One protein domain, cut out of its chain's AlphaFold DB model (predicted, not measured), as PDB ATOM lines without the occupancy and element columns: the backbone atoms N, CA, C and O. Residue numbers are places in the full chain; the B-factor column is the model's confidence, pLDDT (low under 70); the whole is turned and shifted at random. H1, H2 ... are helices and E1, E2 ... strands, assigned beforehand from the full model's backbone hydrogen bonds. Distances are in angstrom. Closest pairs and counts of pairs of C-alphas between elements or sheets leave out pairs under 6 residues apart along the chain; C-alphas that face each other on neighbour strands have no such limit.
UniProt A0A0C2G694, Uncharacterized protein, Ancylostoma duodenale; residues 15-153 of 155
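AT A GLANCE: This is residues 15 to 153 of the 155 residues of an uncharacterized protein of Ancylostoma duodenale (UniProt A0A0C2G694). A twisted sheet of four strands has helix H2 slanting over one face near its E4 edge; H1 lies beside E4, and H3 lies beyond H2 at one end of the long axis. Small H4 grazes the sheet, and two long stretches have no named element. The printed part has 139 residues, with four named helices and four named strands in the order H1 H2 H3 E1 E2 H4 E3 E4; the sheet, E1 - E2 - E3 - E4, is antiparallel. The class is mixed, with under half of the residues in named elements; the whole is compact, with a radius of gyration of the C-alphas of 15.3 A and spans of 49 by 36 by 28 A.

IN THESE COORDINATES: E1 is residues 69 to 72, E2 78 to 82, E3 115 to 121, 18.8 A long, and E4 127 to 134, 22.6 A, ending at C-alpha 134 (23.360, -42.478, -34.214). H2 is residues 30 to 42, 18.8 A; H1, 15 to 22, begins at C-alpha 15 (21.347, -26.039, -23.427); H3 is 52 to 58 and H4 104 to 107.

HOW THE PARTS SIT: In hairpin E3 and E4, N 119 and O 130 are 2.8 A apart; across E2 and E3, N 81 and O 118, 2.8 A; in hairpin E1 and E2, N 71 and O 80, 2.8 A. H2, on one face, makes two layers, helix over sheet, at a height of 9.3 A; it lies over E4, slantwise at 55 degrees on the local plane. H1 and H2, a helical hairpin, touch at C-alphas 15 and 40, 5.7 A. H2 touches H3 with residues 39 to 42 alone, C-alphas 42 and 56 being 6.2 A apart. Every O i to N i+4 pair is within hydrogen-bond range in H1, H2 and H3; H4 is too short for one.

THE WHOLE: The printed part has no cut. The link E2 to H4 is long. Residues 43 to 48 and 150 to 153 have pLDDT under 70.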
ATOM      1  N   LYS A  15      22.677 -25.486 -23.115       91.81
ATOM      2  CA  LYS A  15      21.347 -26.039 -23.427       91.81
ATOM      3  C   LYS A  15      20.365 -24.948 -23.814       91.81
ATOM      4  O   LYS A  15      19.579 -25.136 -24.739       91.81
ATOM      5  N   GLU A  16      20.431 -23.799 -23.146       93.88
ATOM      6  CA  GLU A  16      19.587 -22.657 -23.485       93.88
ATOM      7  C   GLU A  16      19.963 -22.089 -24.858       93.88
ATOM      8  O   GLU A  16      19.082 -21.838 -25.679       93.88
ATOM      9  N   CYS A  17      21.260 -21.973 -25.160       94.31
ATOM     10  CA  CYS A  17      21.727 -21.572 -26.490       94.31
ATOM     11  C   CYS A  17      21.202 -22.513 -27.588       94.31
ATOM     12  O   CYS A  17      20.676 -22.047 -28.600       94.31
ATOM     13  N   LEU A  18      21.292 -23.830 -27.371       93.38
ATOM     14  CA  LEU A  18      20.790 -24.843 -28.305       93.38
ATOM     15  C   LEU A  18      19.266 -24.762 -28.483       93.38
ATOM     16  O   LEU A  18      18.781 -24.807 -29.612       93.38
ATOM     17  N   ARG A  19      18.506 -24.573 -27.394       93.12
ATOM     18  CA  ARG A  19      17.040 -24.417 -27.426       93.12
ATOM     19  C   ARG A  19      16.609 -23.168 -28.202       93.12
ATOM     20  O   ARG A  19      15.676 -23.211 -29.006       93.12
ATOM     21  N   LYS A  20      17.284 -22.037 -27.984       94.25
ATOM     22  CA  LYS A  20      17.031 -20.803 -28.744       94.25
ATOM     23  C   LYS A  20      17.364 -20.977 -30.224       94.25
ATOM     24  O   LYS A  20      16.632 -20.496 -31.084       94.25
ATOM     25  N   ALA A  21      18.441 -21.695 -30.538       93.38
ATOM     26  CA  ALA A  21      18.834 -21.945 -31.920       93.38
ATOM     27  C   ALA A  21      17.857 -22.871 -32.655       93.38
ATOM     28  O   ALA A  21      17.488 -22.585 -33.797       93.38
ATOM     29  N   SER A  22      17.376 -23.934 -32.004       90.19
ATOM     30  CA  SER A  22      16.431 -24.885 -32.606       90.19
ATOM     31  C   SER A  22      15.061 -24.261 -32.899       90.19
ATOM     32  O   SER A  22      14.397 -24.643 -33.864       90.19
ATOM     33  N   THR A  23      14.668 -23.254 -32.116       90.38
ATOM     34  CA  THR A  23      13.441 -22.462 -32.309       90.38
ATOM     35  C   THR A  23      13.619 -21.272 -33.258       90.38
ATOM     36  O   THR A  23      12.634 -20.644 -33.639       90.38
ATOM     37  N   GLY A  24      14.853 -20.980 -33.684       90.94
ATOM     38  CA  GLY A  24      15.171 -19.853 -34.563       90.94
ATOM     39  C   GLY A  24      15.200 -18.489 -33.866       90.94
ATOM     40  O   GLY A  24      15.271 -17.474 -34.553       90.94
ATOM     41  N   GLU A  25      15.166 -18.448 -32.529       93.81
ATOM     42  CA  GLU A  25      15.327 -17.217 -31.738       93.81
ATOM     43  C   GLU A  25      16.742 -16.634 -31.901       93.81
ATOM     44  O   GLU A  25      16.923 -15.417 -31.919       93.81
ATOM     45  N   VAL A  26      17.745 -17.503 -32.064       93.38
ATOM     46  CA  VAL A  26      19.129 -17.127 -32.386       93.38
ATOM     47  C   VAL A  26      19.665 -17.977 -33.534       93.38
ATOM     48  O   VAL A  26      19.167 -19.069 -33.809       93.38
ATOM     49  N   ILE A  27      20.711 -17.490 -34.197       95.00
ATOM     50  CA  ILE A  27      21.428 -18.237 -35.231       95.00
ATOM     51  C   ILE A  27      22.723 -18.775 -34.627       95.00
ATOM     52  O   ILE A  27      23.548 -18.001 -34.148       95.00
ATOM     53  N   LEU A  28      22.905 -20.094 -34.694       94.88
ATOM     54  CA  LEU A  28      24.161 -20.765 -34.368       94.88
ATOM     55  C   LEU A  28      24.623 -21.561 -35.595       94.88
ATOM     56  O   LEU A  28      23.927 -22.489 -36.010       94.88
ATOM     57  N   PRO A  29      25.780 -21.227 -36.192       95.12
ATOM     58  CA  PRO A  29      26.393 -22.032 -37.236       95.12
ATOM     59  C   PRO A  29      26.669 -23.478 -36.788       95.12
ATOM     60  O   PRO A  29      26.915 -23.714 -35.600       95.12
ATOM     61  N   PRO A  30      26.724 -24.444 -37.723       95.19
ATOM     62  CA  PRO A  30      26.870 -25.864 -37.401       95.19
ATOM     63  C   PRO A  30      28.041 -26.211 -36.465       95.19
ATOM     64  O   PRO A  30      27.814 -26.971 -35.524       95.19
ATOM     65  N   PRO A  31      29.257 -25.635 -36.615       94.38
ATOM     66  CA  PRO A  31      30.344 -25.907 -35.672       94.38
ATOM     67  C   PRO A  31      30.017 -25.496 -34.227       94.38
ATOM     68  O   PRO A  31      30.417 -26.174 -33.287       94.38
ATOM     69  N   GLN A  32      29.254 -24.412 -34.034       94.94
ATOM     70  CA  GLN A  32      28.848 -23.963 -32.700       94.94
ATOM     71  C   GLN A  32      27.790 -24.885 -32.094       94.94
ATOM     72  O   GLN A  32      27.890 -25.227 -30.920       94.94
ATOM     73  N   VAL A  33      26.804 -25.322 -32.885       94.25
ATOM     74  CA  VAL A  33      25.794 -26.294 -32.430       94.25
ATOM     75  C   VAL A  33      26.449 -27.612 -32.031       94.25
ATOM     76  O   VAL A  33      26.093 -28.174 -30.997       94.25
ATOM     77  N   TYR A  34      27.433 -28.073 -32.801       93.56
ATOM     78  CA  TYR A  34      28.189 -29.285 -32.505       93.56
ATOM     79  C   TYR A  34      28.894 -29.204 -31.143       93.56
ATOM     80  O   TYR A  34      28.663 -30.026 -30.255       93.56
ATOM     81  N   GLU A  35      29.696 -28.158 -30.938       92.25
ATOM     82  CA  GLU A  35      30.464 -27.985 -29.703       92.25
ATOM     83  C   GLU A  35      29.580 -27.688 -28.490       92.25
ATOM     84  O   GLU A  35      29.825 -28.217 -27.407       92.25
ATOM     85  N   LEU A  36      28.515 -26.897 -28.644       92.62
ATOM     86  CA  LEU A  36      27.579 -26.650 -27.547       92.62
ATOM     87  C   LEU A  36      26.813 -27.918 -27.170       92.62
ATOM     88  O   LEU A  36      26.617 -28.157 -25.978       92.62
ATOM     89  N   SER A  37      26.437 -28.753 -28.146       91.00
ATOM     90  CA  SER A  37      25.805 -30.054 -27.887       91.00
ATOM     91  C   SER A  37      26.719 -30.926 -27.032       91.00
ATOM     92  O   SER A  37      26.297 -31.418 -25.987       91.00
ATOM     93  N   ARG A  38      28.002 -31.005 -27.395       89.06
ATOM     94  CA  ARG A  38      29.039 -31.704 -26.627       89.06
ATOM     95  C   ARG A  38      29.170 -31.174 -25.199       89.06
ATOM     96  O   ARG A  38      29.040 -31.936 -24.244       89.06
ATOM     97  N   ILE A  39      29.376 -29.867 -25.035       89.44
ATOM     98  CA  ILE A  39      29.556 -29.235 -23.717       89.44
ATOM     99  C   ILE A  39      28.318 -29.460 -22.832       89.44
ATOM    100  O   ILE A  39      28.453 -29.740 -21.641       89.44
ATOM    101  N   SER A  40      27.118 -29.384 -23.414       89.06
ATOM    102  CA  SER A  40      25.847 -29.532 -22.692       89.06
ATOM    103  C   SER A  40      25.618 -30.919 -22.083       89.06
ATOM    104  O   SER A  40      24.818 -31.056 -21.154       89.06
ATOM    105  N   GLN A  41      26.293 -31.938 -22.618       84.19
ATOM    106  CA  GLN A  41      26.177 -33.327 -22.177       84.19
ATOM    107  C   GLN A  41      27.289 -33.698 -21.197       84.19
ATOM    108  O   GLN A  41      27.042 -34.444 -20.254       84.19
ATOM    109  N   VAL A  42      28.476 -33.103 -21.340       77.38
ATOM    110  CA  VAL A  42      29.569 -33.276 -20.373       77.38
ATOM    111  C   VAL A  42      29.189 -32.747 -18.990       77.38
ATOM    112  O   VAL A  42      29.502 -33.382 -17.992       77.38
ATOM    113  N   SER A  43      28.440 -31.642 -18.905       63.78
ATOM    114  CA  SER A  43      27.995 -31.090 -17.614       63.78
ATOM    115  C   SER A  43      27.048 -32.003 -16.818       63.78
ATOM    116  O   SER A  43      26.775 -31.724 -15.652       63.78
ATOM    117  N   LEU A  44      26.554 -33.091 -17.421       62.44
ATOM    118  CA  LEU A  44      25.730 -34.107 -16.762       62.44
ATOM    119  C   LEU A  44      26.546 -35.281 -16.196       62.44
ATOM    120  O   LEU A  44      25.997 -36.091 -15.447       62.44
ATOM    121  N   LEU A  45      27.832 -35.393 -16.535       61.25
ATOM    122  CA  LEU A  45      28.688 -36.489 -16.090       61.25
ATOM    123  C   LEU A  45      29.286 -36.159 -14.717       61.25
ATOM    124  O   LEU A  45      30.240 -35.398 -14.574       61.25
ATOM    125  N   ILE A  46      28.714 -36.745 -13.666       57.69
ATOM    126  CA  ILE A  46      29.270 -36.651 -12.313       57.69
ATOM    127  C   ILE A  46      30.416 -37.665 -12.195       57.69
ATOM    128  O   ILE A  46      30.214 -38.808 -11.791       57.69
ATOM    129  N   ASP A  47      31.630 -37.247 -12.552       64.81
ATOM    130  CA  ASP A  47      32.869 -37.929 -12.168       64.81
ATOM    131  C   ASP A  47      33.554 -37.102 -11.070       64.81
ATOM    132  O   ASP A  47      34.217 -36.103 -11.349       64.81
ATOM    133  N   ASN A  48      33.370 -37.512  -9.809       63.12
ATOM    134  CA  ASN A  48      33.888 -36.819  -8.617       63.12
ATOM    135  C   ASN A  48      35.425 -36.736  -8.564       63.12
ATOM    136  O   ASN A  48      35.969 -36.089  -7.669       63.12
ATOM    137  N   PHE A  49      36.127 -37.392  -9.489       74.38
ATOM    138  CA  PHE A  49      37.584 -37.414  -9.557       74.38
ATOM    139  C   PHE A  49      38.156 -36.555 -10.689       74.38
ATOM    140  O   PHE A  49      39.376 -36.501 -10.832       74.38
ATOM    141  N   LYS A  50      37.312 -35.882 -11.484       73.94
ATOM    142  CA  LYS A  50      37.750 -35.031 -12.599       73.94
ATOM    143  C   LYS A  50      37.092 -33.664 -12.567       73.94
ATOM    144  O   LYS A  50      35.890 -33.526 -12.352       73.94
ATOM    145  N   THR A  51      37.883 -32.647 -12.863       79.12
ATOM    146  CA  THR A  51      37.395 -31.292 -13.100       79.12
ATOM    147  C   THR A  51      36.540 -31.237 -14.376       79.12
ATOM    148  O   THR A  51      36.764 -32.016 -15.310       79.12
ATOM    149  N   PRO A  52      35.601 -30.280 -14.491       76.06
ATOM    150  CA  PRO A  52      34.816 -30.092 -15.713       76.06
ATOM    151  C   PRO A  52      35.670 -29.931 -16.981       76.06
ATOM    152  O   PRO A  52      35.300 -30.418 -18.047       76.06
ATOM    153  N   CYS A  53      36.842 -29.294 -16.877       79.88
ATOM    154  CA  CYS A  53      37.765 -29.128 -18.000       79.88
ATOM    155  C   CYS A  53      38.374 -30.457 -18.466       79.88
ATOM    156  O   CYS A  53      38.478 -30.695 -19.668       79.88
ATOM    157  N   GLU A  54      38.753 -31.335 -17.536       83.75
ATOM    158  CA  GLU A  54      39.283 -32.664 -17.867       83.75
ATOM    159  C   GLU A  54      38.213 -33.525 -18.535       83.75
ATOM    160  O   GLU A  54      38.491 -34.190 -19.531       83.75
ATOM    161  N   GLN A  55      36.972 -33.457 -18.051       81.38
ATOM    162  CA  GLN A  55      35.860 -34.138 -18.705       81.38
ATOM    163  C   GLN A  55      35.633 -33.586 -20.123       81.38
ATOM    164  O   GLN A  55      35.566 -34.351 -21.080       81.38
ATOM    165  N   LEU A  56      35.612 -32.261 -20.304       82.25
ATOM    166  CA  LEU A  56      35.466 -31.649 -21.630       82.25
ATOM    167  C   LEU A  56      36.560 -32.078 -22.610       82.25
ATOM    168  O   LEU A  56      36.275 -32.225 -23.799       82.25
ATOM    169  N   HIS A  57      37.787 -32.268 -22.124       83.69
ATOM    170  CA  HIS A  57      38.901 -32.748 -22.930       83.69
ATOM    171  C   HIS A  57      38.705 -34.206 -23.368       83.69
ATOM    172  O   HIS A  57      38.886 -34.507 -24.544       83.69
ATOM    173  N   LEU A  58      38.263 -35.086 -22.459       81.56
ATOM    174  CA  LEU A  58      37.991 -36.502 -22.757       81.56
ATOM    175  C   LEU A  58      36.917 -36.692 -23.832       81.56
ATOM    176  O   LEU A  58      36.962 -37.659 -24.586       81.56
ATOM    177  N   HIS A  59      35.960 -35.770 -23.900       80.56
ATOM    178  CA  HIS A  59      34.881 -35.805 -24.882       80.56
ATOM    179  C   HIS A  59      35.189 -35.004 -26.151       80.56
ATOM    180  O   HIS A  59      34.351 -34.952 -27.046       80.56
ATOM    181  N   GLY A  60      36.352 -34.354 -26.237       84.12
ATOM    182  CA  GLY A  60      36.788 -33.649 -27.436       84.12
ATOM    183  C   GLY A  60      37.163 -34.618 -28.556       84.12
ATOM    184  O   GLY A  60      37.747 -35.671 -28.317       84.12
ATOM    185  N   ASN A  61      36.872 -34.243 -29.798       85.38
ATOM    186  CA  ASN A  61      37.373 -34.980 -30.949       85.38
ATOM    187  C   ASN A  61      38.840 -34.600 -31.207       85.38
ATOM    188  O   ASN A  61      39.131 -33.492 -31.654       85.38
ATOM    189  N   THR A  62      39.756 -35.519 -30.908       83.56
ATOM    190  CA  THR A  62      41.208 -35.319 -31.058       83.56
ATOM    191  C   THR A  62      41.829 -36.210 -32.133       83.56
ATOM    192  O   THR A  62      43.009 -36.063 -32.441       83.56
ATOM    193  N   THR A  63      41.049 -37.122 -32.715       85.69
ATOM    194  CA  THR A  63      41.552 -38.191 -33.586       85.69
ATOM    195  C   THR A  63      41.233 -37.972 -35.059       85.69
ATOM    196  O   THR A  63      42.051 -38.309 -35.911       85.69
ATOM    197  N   HIS A  64      40.068 -37.403 -35.376       87.88
ATOM    198  CA  HIS A  64      39.621 -37.223 -36.756       87.88
ATOM    199  C   HIS A  64      39.402 -35.753 -37.079       87.88
ATOM    200  O   HIS A  64      38.883 -34.989 -36.272       87.88
ATOM    201  N   VAL A  65      39.733 -35.343 -38.297       88.69
ATOM    202  CA  VAL A  65      39.328 -34.026 -38.791       88.69
ATOM    203  C   VAL A  65      37.860 -34.104 -39.209       88.69
ATOM    204  O   VAL A  65      37.492 -34.947 -40.024       88.69
ATOM    205  N   LEU A  66      37.016 -33.227 -38.662       90.25
ATOM    206  CA  LEU A  66      35.641 -33.069 -39.134       90.25
ATOM    207  C   LEU A  66      35.654 -32.192 -40.384       90.25
ATOM    208  O   LEU A  66      35.879 -30.986 -40.292       90.25
ATOM    209  N   CYS A  67      35.414 -32.797 -41.547       93.19
ATOM    210  CA  CYS A  67      35.247 -32.081 -42.807       93.19
ATOM    211  C   CYS A  67      33.790 -32.215 -43.276       93.19
ATOM    212  O   CYS A  67      33.413 -33.267 -43.777       93.19
ATOM    213  N   PRO A  68      32.933 -31.201 -43.070       95.56
ATOM    214  CA  PRO A  68      31.543 -31.273 -43.498       95.56
ATOM    215  C   PRO A  68      31.403 -31.327 -45.022       95.56
ATOM    216  O   PRO A  68      31.908 -30.454 -45.723       95.56
ATOM    217  N   GLN A  69      30.649 -32.301 -45.529       96.88
ATOM    218  CA  GLN A  69      30.276 -32.386 -46.941       96.88
ATOM    219  C   GLN A  69      28.864 -31.841 -47.131       96.88
ATOM    220  O   GLN A  69      27.910 -32.341 -46.534       96.88
ATOM    221  N   HIS A  70      28.725 -30.806 -47.954       95.75
ATOM    222  CA  HIS A  70      27.449 -30.124 -48.147       95.75
ATOM    223  C   HIS A  70      26.535 -30.911 -49.086       95.75
ATOM    224  O   HIS A  70      26.902 -31.213 -50.223       95.75
ATOM    225  N   VAL A  71      25.316 -31.178 -48.628       97.25
ATOM    226  CA  VAL A  71      24.238 -31.741 -49.438       97.25
ATOM    227  C   VAL A  71      23.034 -30.809 -49.371       97.25
ATOM    228  O   VAL A  71      22.444 -30.617 -48.308       97.25
ATOM    229  N   SER A  72      22.663 -30.219 -50.502       95.50
ATOM    230  CA  SER A  72      21.458 -29.396 -50.599       95.50
ATOM    231  C   SER A  72      20.229 -30.272 -50.805       95.50
ATOM    232  O   SER A  72      20.256 -31.216 -51.599       95.50
ATOM    233  N   TRP A  73      19.142 -29.918 -50.124       94.81
ATOM    234  CA  TRP A  73      17.838 -30.535 -50.346       94.81
ATOM    235  C   TRP A  73      17.280 -30.129 -51.725       94.81
ATOM    236  O   TRP A  73      17.648 -29.063 -52.229       94.81
ATOM    237  N   PRO A  74      16.399 -30.938 -52.351       93.50
ATOM    238  CA  PRO A  74      15.839 -30.628 -53.672       93.50
ATOM    239  C   PRO A  74      15.112 -29.279 -53.765       93.50
ATOM    240  O   PRO A  74      15.137 -28.647 -54.818       93.50
ATOM    241  N   ASP A  75      14.486 -28.840 -52.670       92.38
ATOM    242  CA  ASP A  75      13.782 -27.555 -52.551       92.38
ATOM    243  C   ASP A  75      14.711 -26.365 -52.241       92.38
ATOM    244  O   ASP A  75      14.267 -25.218 -52.232       92.38
ATOM    245  N   GLU A  76      15.998 -26.628 -51.998       91.12
ATOM    246  CA  GLU A  76      17.027 -25.659 -51.605       91.12
ATOM    247  C   GLU A  76      16.721 -24.875 -50.309       91.12
ATOM    248  O   GLU A  76      17.411 -23.902 -49.975       91.12
ATOM    249  N   GLU A  77      15.733 -25.310 -49.521       94.25
ATOM    250  CA  GLU A  77      15.390 -24.672 -48.246       94.25
ATOM    251  C   GLU A  77      16.390 -25.025 -47.141       94.25
ATOM    252  O   GLU A  77      16.590 -24.255 -46.192       94.25
ATOM    253  N   LYS A  78      17.035 -26.189 -47.266       94.75
ATOM    254  CA  LYS A  78      17.956 -26.739 -46.273       94.75
ATOM    255  C   LYS A  78      19.251 -27.248 -46.882       94.75
ATOM    256  O   LYS A  78      19.310 -27.691 -48.031       94.75
ATOM    257  N   ILE A  79      20.278 -27.230 -46.041       96.44
ATOM    258  CA  ILE A  79      21.542 -27.919 -46.269       96.44
ATOM    259  C   ILE A  79      21.729 -28.938 -45.151       96.44
ATOM    260  O   ILE A  79      21.511 -28.636 -43.976       96.44
ATOM    261  N   THR A  80      22.163 -30.130 -45.540       97.06
ATOM    262  CA  THR A  80      22.677 -31.166 -44.653       97.06
ATOM    263  C   THR A  80      24.191 -31.207 -44.805       97.06
ATOM    264  O   THR A  80      24.719 -31.499 -45.876       97.06
ATOM    265  N   ASN A  81      24.895 -30.937 -43.715       97.19
ATOM    266  CA  ASN A  81      26.315 -31.198 -43.576       97.19
ATOM    267  C   ASN A  81      26.498 -32.649 -43.148       97.19
ATOM    268  O   ASN A  81      26.204 -32.996 -42.005       97.19
ATOM    269  N   VAL A  82      26.975 -33.479 -44.068       97.00
ATOM    270  CA  VAL A  82      27.325 -34.877 -43.811       97.00
ATOM    271  C   VAL A  82      28.722 -34.916 -43.194       97.00
ATOM    272  O   VAL A  82      29.661 -34.342 -43.748       97.00
ATOM    273  N   LEU A  83      28.854 -35.550 -42.031       95.75
ATOM    274  CA  LEU A  83      30.091 -35.620 -41.249       95.75
ATOM    275  C   LEU A  83      30.684 -37.044 -41.297       95.75
ATOM    276  O   LEU A  83      29.968 -37.993 -41.628       95.75
ATOM    277  N   PRO A  84      31.980 -37.225 -40.966       95.38
ATOM    278  CA  PRO A  84      32.604 -38.546 -40.946       95.38
ATOM    279  C   PRO A  84      31.828 -39.555 -40.088       95.38
ATOM    280  O   PRO A  84      31.418 -39.240 -38.972       95.38
ATOM    281  N   GLY A  85      31.642 -40.772 -40.594       94.06
ATOM    282  CA  GLY A  85      30.863 -41.827 -39.932       94.06
ATOM    283  C   GLY A  85      29.382 -41.869 -40.312       94.06
ATOM    284  O   GLY A  85      28.683 -42.795 -39.899       94.06
ATOM    285  N   ASP A  86      28.917 -40.920 -41.124       95.88
ATOM    286  CA  ASP A  86      27.637 -40.999 -41.821       95.88
ATOM    287  C   ASP A  86      27.707 -41.933 -43.040       95.88
ATOM    288  O   ASP A  86      28.709 -41.966 -43.751       95.88
ATOM    289  N   HIS A  87      26.617 -42.640 -43.342       95.62
ATOM    290  CA  HIS A  87      26.552 -43.540 -44.498       95.62
ATOM    291  C   HIS A  87      26.625 -42.843 -45.868       95.62
ATOM    292  O   HIS A  87      26.880 -43.509 -46.868       95.62
ATOM    293  N   LEU A  88      26.374 -41.531 -45.941       95.88
ATOM    294  CA  LEU A  88      26.521 -40.733 -47.163       95.88
ATOM    295  C   LEU A  88      27.885 -40.041 -47.266       95.88
ATOM    296  O   LEU A  88      28.103 -39.295 -48.228       95.88
ATOM    297  N   TYR A  89      28.763 -40.211 -46.278       96.06
ATOM    298  CA  TYR A  89      30.064 -39.557 -46.254       96.06
ATOM    299  C   TYR A  89      31.016 -40.204 -47.262       96.06
ATOM    300  O   TYR A  89      31.196 -41.419 -47.262       96.06
ATOM    301  N   ILE A  90      31.641 -39.389 -48.112       94.81
ATOM    302  CA  ILE A  90      32.644 -39.852 -49.078       94.81
ATOM    303  C   ILE A  90      34.018 -39.753 -48.414       94.81
ATOM    304  O   ILE A  90      34.495 -38.652 -48.132       94.81
ATOM    305  N   SER A  91      34.641 -40.891 -48.121       90.62
ATOM    306  CA  SER A  91      35.919 -40.925 -47.399       90.62
ATOM    307  C   SER A  91      37.110 -40.582 -48.298       90.62
ATOM    308  O   SER A  91      38.090 -39.999 -47.828       90.62
ATOM    309  N   GLU A  92      37.029 -40.912 -49.586       88.44
ATOM    310  CA  GLU A  92      38.040 -40.610 -50.594       88.44
ATOM    311  C   GLU A  92      38.051 -39.113 -50.931       88.44
ATOM    312  O   GLU A  92      37.016 -38.534 -51.248       88.44
ATOM    313  N   ASP A  93      39.227 -38.477 -50.880       84.75
ATOM    314  CA  ASP A  93      39.398 -37.038 -51.160       84.75
ATOM    315  C   ASP A  93      38.385 -36.151 -50.406       84.75
ATOM    316  O   ASP A  93      37.768 -35.232 -50.951       84.75
ATOM    317  N   ASN A  94      38.169 -36.478 -49.129       84.25
ATOM    318  CA  ASN A  94      37.084 -35.931 -48.317       84.25
ATOM    319  C   ASN A  94      37.074 -34.392 -48.195       84.25
ATOM    320  O   ASN A  94      36.014 -33.820 -47.946       84.25
ATOM    321  N   PHE A  95      38.213 -33.728 -48.417       84.69
ATOM    322  CA  PHE A  95      38.365 -32.273 -48.365       84.69
ATOM    323  C   PHE A  95      37.890 -31.556 -49.635       84.69
ATOM    324  O   PHE A  95      37.458 -30.409 -49.551       84.69
ATOM    325  N   ASN A  96      37.961 -32.205 -50.802       86.94
ATOM    326  CA  ASN A  96      37.667 -31.583 -52.100       86.94
ATOM    327  C   ASN A  96      36.310 -32.021 -52.663       86.94
ATOM    328  O   ASN A  96      36.117 -32.103 -53.876       86.94
ATOM    329  N   GLN A  97      35.350 -32.300 -51.783       92.94
ATOM    330  CA  GLN A  97      34.018 -32.707 -52.205       92.94
ATOM    331  C   GLN A  97      33.175 -31.483 -52.589       92.94
ATOM    332  O   GLN A  97      32.953 -30.603 -51.750       92.94
ATOM    333  N   PRO A  98      32.674 -31.399 -53.836       93.00
ATOM    334  CA  PRO A  98      31.768 -30.326 -54.214       93.00
ATOM    335  C   PRO A  98      30.426 -30.482 -53.481       93.00
ATOM    336  O   PRO A  98      30.049 -31.599 -53.109       93.00
ATOM    337  N   PRO A  99      29.652 -29.395 -53.311       93.56
ATOM    338  CA  PRO A  99      28.280 -29.503 -52.839       93.56
ATOM    339  C   PRO A  99      27.476 -30.464 -53.719       93.56
ATOM    340  O   PRO A  99      27.457 -30.335 -54.945       93.56
ATOM    341  N   ARG A 100      26.799 -31.425 -53.091       95.50
ATOM    342  CA  ARG A 100      25.958 -32.415 -53.771       95.50
ATOM    343  C   ARG A 100      24.488 -32.028 -53.671       95.50
ATOM    344  O   ARG A 100      24.068 -31.354 -52.734       95.50
ATOM    345  N   LYS A 101      23.690 -32.499 -54.624       95.31
ATOM    346  CA  LYS A 101      22.227 -32.526 -54.529       95.31
ATOM    347  C   LYS A 101      21.806 -33.983 -54.556       95.31
ATOM    348  O   LYS A 101      22.209 -34.697 -55.470       95.31
ATOM    349  N   LEU A 102      21.040 -34.408 -53.563       93.88
ATOM    350  CA  LEU A 102      20.528 -35.773 -53.481       93.88
ATOM    351  C   LEU A 102      18.993 -35.748 -53.407       93.88
ATOM    352  O   LEU A 102      18.416 -34.735 -52.996       93.88
ATOM    353  N   PRO A 103      18.317 -36.833 -53.816       93.75
ATOM    354  CA  PRO A 103      16.882 -36.985 -53.617       93.75
ATOM    355  C   PRO A 103      16.497 -36.954 -52.133       93.75
ATOM    356  O   PRO A 103      17.291 -37.305 -51.256       93.75
ATOM    357  N   LEU A 104      15.261 -36.546 -51.839       92.44
ATOM    358  CA  LEU A 104      14.788 -36.376 -50.464       92.44
ATOM    359  C   LEU A 104      14.846 -37.696 -49.677       92.44
ATOM    360  O   LEU A 104      15.253 -37.710 -48.521       92.44
ATOM    361  N   GLU A 105      14.487 -38.800 -50.321       92.06
ATOM    362  CA  GLU A 105      14.516 -40.156 -49.780       92.06
ATOM    363  C   GLU A 105      15.918 -40.629 -49.366       92.06
ATOM    364  O   GLU A 105      16.042 -41.473 -48.480       92.06
ATOM    365  N   GLU A 106      16.975 -40.078 -49.968       91.56
ATOM    366  CA  GLU A 106      18.358 -40.389 -49.602       91.56
ATOM    367  C   GLU A 106      18.858 -39.497 -48.457       91.56
ATOM    368  O   GLU A 106      19.594 -39.958 -47.582       91.56
ATOM    369  N   ILE A 107      18.460 -38.218 -48.444       92.50
ATOM    370  CA  ILE A 107      18.917 -37.237 -47.445       92.50
ATOM    371  C   ILE A 107      18.174 -37.383 -46.116       92.50
ATOM    372  O   ILE A 107      18.735 -37.059 -45.068       92.50
ATOM    373  N   GLN A 108      16.928 -37.857 -46.128       91.31
ATOM    374  CA  GLN A 108      16.162 -38.029 -44.898       91.31
ATOM    375  C   GLN A 108      16.903 -38.926 -43.898       91.31
ATOM    376  O   GLN A 108      17.460 -39.972 -44.240       91.31
ATOM    377  N   VAL A 109      16.911 -38.490 -42.638       91.12
ATOM    378  CA  VAL A 109      17.505 -39.250 -41.539       91.12
ATOM    379  C   VAL A 109      16.739 -40.559 -41.370       91.12
ATOM    380  O   VAL A 109      15.523 -40.561 -41.191       91.12
ATOM    381  N   ASN A 110      17.466 -41.672 -41.422       89.81
ATOM    382  CA  ASN A 110      16.927 -43.010 -41.220       89.81
ATOM    383  C   ASN A 110      17.559 -43.603 -39.955       89.81
ATOM    384  O   ASN A 110      18.766 -43.850 -39.991       89.81
ATOM    385  N   PRO A 111      16.787 -43.893 -38.888       87.94
ATOM    386  CA  PRO A 111      17.323 -44.348 -37.603       87.94
ATOM    387  C   PRO A 111      18.179 -45.617 -37.717       87.94
ATOM    388  O   PRO A 111      19.113 -45.804 -36.942       87.94
ATOM    389  N   HIS A 112      17.945 -46.461 -38.723       89.44
ATOM    390  CA  HIS A 112      18.663 -47.721 -38.925       89.44
ATOM    391  C   HIS A 112      19.954 -47.595 -39.743       89.44
ATOM    392  O   HIS A 112      20.632 -48.598 -39.966       89.44
ATOM    393  N   ARG A 113      20.310 -46.394 -40.215       92.25
ATOM    394  CA  ARG A 113      21.564 -46.155 -40.937       92.25
ATOM    395  C   ARG A 113      22.529 -45.299 -40.117       92.25
ATOM    396  O   ARG A 113      22.071 -44.422 -39.378       92.25
ATOM    397  N   PRO A 114      23.850 -45.490 -40.294       94.38
ATOM    398  CA  PRO A 114      24.846 -44.595 -39.724       94.38
ATOM    399  C   PRO A 114      24.573 -43.146 -40.089       94.38
ATOM    400  O   PRO A 114      24.505 -42.806 -41.273       94.38
ATOM    401  N   THR A 115      24.387 -42.306 -39.077       95.06
ATOM    402  CA  THR A 115      24.030 -40.904 -39.261       95.06
ATOM    403  C   THR A 115      24.907 -40.029 -38.393       95.06
ATOM    404  O   THR A 115      24.957 -40.195 -37.176       95.06
ATOM    405  N   HIS A 116      25.561 -39.068 -39.036       95.38
ATOM    406  CA  HIS A 116      26.330 -38.011 -38.403       95.38
ATOM    407  C   HIS A 116      26.138 -36.734 -39.225       95.38
ATOM    408  O   HIS A 116      26.844 -36.491 -40.205       95.38
ATOM    409  N   ARG A 117      25.114 -35.944 -38.889       95.56
ATOM    410  CA  ARG A 117      24.657 -34.829 -39.735       95.56
ATOM    411  C   ARG A 117      24.359 -33.585 -38.933       95.56
ATOM    412  O   ARG A 117      23.774 -33.672 -37.858       95.56
ATOM    413  N   ALA A 118      24.660 -32.429 -39.513       95.31
ATOM    414  CA  ALA A 118      24.088 -31.161 -39.082       95.31
ATOM    415  C   ALA A 118      23.195 -30.594 -40.191       95.31
ATOM    416  O   ALA A 118      23.657 -30.376 -41.306       95.31
ATOM    417  N   GLU A 119      21.928 -30.336 -39.898       95.62
ATOM    418  CA  GLU A 119      20.973 -29.750 -40.844       95.62
ATOM    419  C   GLU A 119      20.659 -28.314 -40.462       95.62
ATOM    420  O   GLU A 119      20.581 -28.004 -39.278       95.62
ATOM    421  N   TYR A 120      20.458 -27.428 -41.434       95.88
ATOM    422  CA  TYR A 120      20.067 -26.041 -41.172       95.88
ATOM    423  C   TYR A 120      19.369 -25.405 -42.373       95.88
ATOM    424  O   TYR A 120      19.511 -25.854 -43.513       95.88
ATOM    425  N   LYS A 121      18.625 -24.324 -42.120       96.06
ATOM    426  CA  LYS A 121      17.991 -23.530 -43.177       96.06
ATOM    427  C   LYS A 121      19.002 -22.668 -43.922       96.06
ATOM    428  O   LYS A 121      19.919 -22.092 -43.333       96.06
ATOM    429  N   THR A 122      18.776 -22.502 -45.219       94.81
ATOM    430  CA  THR A 122      19.543 -21.566 -46.052       94.81
ATOM    431  C   THR A 122      19.089 -20.118 -45.859       94.81
ATOM    432  O   THR A 122      19.866 -19.194 -46.108       94.81
ATOM    433  N   ARG A 123      17.845 -19.902 -45.402       94.38
ATOM    434  CA  ARG A 123      17.235 -18.575 -45.227       94.38
ATOM    435  C   ARG A 123      16.398 -18.483 -43.931       94.38
ATOM    436  O   ARG A 123      15.367 -19.151 -43.841       94.38
ATOM    437  N   PRO A 124      16.787 -17.636 -42.954       94.06
ATOM    438  CA  PRO A 124      18.120 -17.043 -42.830       94.06
ATOM    439  C   PRO A 124      19.185 -18.139 -42.657       94.06
ATOM    440  O   PRO A 124      18.888 -19.229 -42.168       94.06
ATOM    441  N   LEU A 125      20.413 -17.864 -43.101       94.81
ATOM    442  CA  LEU A 125      21.497 -18.847 -43.095       94.81
ATOM    443  C   LEU A 125      21.775 -19.349 -41.669       94.81
ATOM    444  O   LEU A 125      21.866 -18.552 -40.739       94.81
ATOM    445  N   TYR A 126      21.932 -20.666 -41.528       94.88
ATOM    446  CA  TYR A 126      22.181 -21.372 -40.262       94.88
ATOM    447  C   TYR A 126      21.028 -21.327 -39.251       94.88
ATOM    448  O   TYR A 126      21.192 -21.743 -38.102       94.88
ATOM    449  N   ALA A 127      19.847 -20.857 -39.649       95.25
ATOM    450  CA  ALA A 127      18.692 -20.885 -38.765       95.25
ATOM    451  C   ALA A 127      18.207 -22.317 -38.519       95.25
ATOM    452  O   ALA A 127      18.256 -23.170 -39.411       95.25
ATOM    453  N   MET A 128      17.678 -22.548 -37.312       94.81
ATOM    454  CA  MET A 128      17.087 -23.825 -36.895       94.81
ATOM    455  C   MET A 128      18.032 -25.014 -37.102       94.81
ATOM    456  O   MET A 128      17.611 -26.066 -37.584       94.81
ATOM    457  N   CYS A 129      19.317 -24.830 -36.786       94.62
ATOM    458  CA  CYS A 129      20.302 -25.882 -36.963       94.62
ATOM    459  C   CYS A 129      20.033 -27.060 -36.007       94.62
ATOM    460  O   CYS A 129      19.782 -26.860 -34.817       94.62
ATOM    461  N   LYS A 130      20.065 -28.283 -36.539       91.81
ATOM    462  CA  LYS A 130      19.828 -29.543 -35.826       91.81
ATOM    463  C   LYS A 130      21.002 -30.487 -36.022       91.81
ATOM    464  O   LYS A 130      21.543 -30.565 -37.120       91.81
ATOM    465  N   LEU A 131      21.356 -31.225 -34.975       93.31
ATOM    466  CA  LEU A 131      22.397 -32.247 -35.008       93.31
ATOM    467  C   LEU A 131      21.760 -33.633 -34.868       93.31
ATOM    468  O   LEU A 131      20.925 -33.841 -33.990       93.31
ATOM    469  N   PHE A 132      22.178 -34.568 -35.715       93.88
ATOM    470  CA  PHE A 132      21.749 -35.962 -35.706       93.88
ATOM    471  C   PHE A 132      22.981 -36.853 -35.573       93.88
ATOM    472  O   PHE A 132      23.923 -36.726 -36.361       93.88
ATOM    473  N   MET A 133      22.976 -37.750 -34.585       92.88
ATOM    474  CA  MET A 133      24.053 -38.717 -34.387       92.88
ATOM    475  C   MET A 133      23.512 -40.042 -33.851       92.88
ATOM    476  O   MET A 133      22.985 -40.103 -32.739       92.88
ATOM    477  N   HIS A 134      23.659 -41.109 -34.635       92.44
ATOM    478  CA  HIS A 134      23.360 -42.478 -34.214       92.44
ATOM    479  C   HIS A 134      23.997 -43.502 -35.161       92.44
ATOM    480  O   HIS A 134      24.229 -43.224 -36.338       92.44
ATOM    481  N   ASN A 135      24.243 -44.709 -34.644       90.94
ATOM    482  CA  ASN A 135      24.708 -45.867 -35.413       90.94
ATOM    483  C   ASN A 135      25.953 -45.600 -36.276       90.94
ATOM    484  O   ASN A 135      26.040 -46.143 -37.372       90.94
ATOM    485  N   LEU A 136      26.887 -44.759 -35.808       92.00
ATOM    486  CA  LEU A 136      28.080 -44.385 -36.578       92.00
ATOM    487  C   LEU A 136      28.811 -45.607 -37.134       92.00
ATOM    488  O   LEU A 136      28.836 -46.665 -36.500       92.00
ATOM    489  N   ALA A 137      29.445 -45.435 -38.296       90.81
ATOM    490  CA  ALA A 137      30.252 -46.498 -38.879       90.81
ATOM    491  C   ALA A 137      31.320 -46.996 -37.870       90.81
ATOM    492  O   ALA A 137      31.830 -46.189 -37.079       90.81
ATOM    493  N   PRO A 138      31.625 -48.311 -37.835       89.06
ATOM    494  CA  PRO A 138      32.366 -48.937 -36.735       89.06
ATOM    495  C   PRO A 138      33.708 -48.283 -36.398       89.06
ATOM    496  O   PRO A 138      34.085 -48.210 -35.230       89.06
ATOM    497  N   GLU A 139      34.418 -47.769 -37.401       88.88
ATOM    498  CA  GLU A 139      35.702 -47.091 -37.240       88.88
ATOM    499  C   GLU A 139      35.604 -45.766 -36.461       88.88
ATOM    500  O   GLU A 139      36.603 -45.312 -35.903       88.88
ATOM    501  N   TYR A 140      34.405 -45.181 -36.361       89.50
ATOM    502  CA  TYR A 140      34.145 -43.923 -35.658       89.50
ATOM    503  C   TYR A 140      33.466 -44.093 -34.291       89.50
ATOM    504  O   TYR A 140      33.368 -43.136 -33.521       89.50
ATOM    505  N   HIS A 141      32.998 -45.303 -33.968       84.81
ATOM    506  CA  HIS A 141      32.191 -45.565 -32.773       84.81
ATOM    507  C   HIS A 141      32.916 -45.194 -31.470       84.81
ATOM    508  O   HIS A 141      32.328 -44.602 -30.568       84.81
ATOM    509  N   ASN A 142      34.209 -45.510 -31.397       83.19
ATOM    510  CA  ASN A 142      35.027 -45.297 -30.200       83.19
ATOM    511  C   ASN A 142      35.869 -44.015 -30.262       83.19
ATOM    512  O   ASN A 142      36.581 -43.717 -29.305       83.19
ATOM    513  N   SER A 143      35.843 -43.293 -31.384       84.25
ATOM    514  CA  SER A 143      36.695 -42.126 -31.609       84.25
ATOM    515  C   SER A 143      35.937 -40.803 -31.521       84.25
ATOM    516  O   SER A 143      36.504 -39.814 -31.057       84.25
ATOM    517  N   PHE A 144      34.654 -40.778 -31.889       87.94
ATOM    518  CA  PHE A 144      33.786 -39.641 -31.603       87.94
ATOM    519  C   PHE A 144      33.035 -39.823 -30.291       87.94
ATOM    520  O   PHE A 144      32.550 -40.908 -29.963       87.94
ATOM    521  N   HIS A 145      32.869 -38.715 -29.569       84.31
ATOM    522  CA  HIS A 145      31.893 -38.665 -28.497       84.31
ATOM    523  C   HIS A 145      30.484 -38.815 -29.080       84.31
ATOM    524  O   HIS A 145      30.066 -38.016 -29.916       84.31
ATOM    525  N   GLN A 146      29.773 -39.847 -28.629       84.44
ATOM    526  CA  GLN A 146      28.404 -40.127 -29.042       84.44
ATOM    527  C   GLN A 146      27.433 -39.213 -28.296       84.44
ATOM    528  O   GLN A 146      27.322 -39.297 -27.074       84.44
ATOM    529  N   PHE A 147      26.728 -38.359 -29.033       81.50
ATOM    530  CA  PHE A 147      25.741 -37.455 -28.456       81.50
ATOM    531  C   PHE A 147      24.406 -38.158 -28.198       81.50
ATOM    532  O   PHE A 147      23.940 -38.981 -28.992       81.50
ATOM    533  N   GLU A 148      23.722 -37.751 -27.134       80.75
ATOM    534  CA  GLU A 148      22.275 -37.906 -27.025       80.75
ATOM    535  C   GLU A 148      21.591 -36.781 -27.804       80.75
ATOM    536  O   GLU A 148      21.699 -35.605 -27.459       80.75
ATOM    537  N   THR A 149      20.928 -37.136 -28.905       76.06
ATOM    538  CA  THR A 149      20.209 -36.194 -29.775       76.06
ATOM    539  C   THR A 149      18.799 -36.708 -30.046       76.06
ATOM    540  O   THR A 149      18.515 -37.896 -29.888       76.06
ATOM    541  N   GLU A 150      17.902 -35.818 -30.479       67.75
ATOM    542  CA  GLU A 150      16.504 -36.157 -30.806       67.75
ATOM    543  C   GLU A 150      16.389 -37.214 -31.920       67.75
ATOM    544  O   GLU A 150      15.348 -37.847 -32.071       67.75
ATOM    545  N   SER A 151      17.466 -37.471 -32.670       66.31
ATOM    546  CA  SER A 151      17.512 -38.475 -33.737       66.31
ATOM    547  C   SER A 151      17.257 -39.909 -33.265       66.31
ATOM    548  O   SER A 151      16.911 -40.757 -34.078       66.31
ATOM    549  N   LYS A 152      17.451 -40.193 -31.971       61.06
ATOM    550  CA  LYS A 152      17.243 -41.523 -31.375       61.06
ATOM    551  C   LYS A 152      15.802 -41.761 -30.898       61.06
ATOM    552  O   LYS A 152      15.497 -42.851 -30.445       61.06
ATOM    553  N   GLN A 153      14.915 -40.764 -30.982       56.84
ATOM    554  CA  GLN A 153      13.537 -40.853 -30.467       56.84
ATOM    555  C   GLN A 153      12.535 -41.505 -31.442       56.84
ATOM    556  O   GLN A 153      11.339 -41.497 -31.171       56.84
TER     557      GLN A 153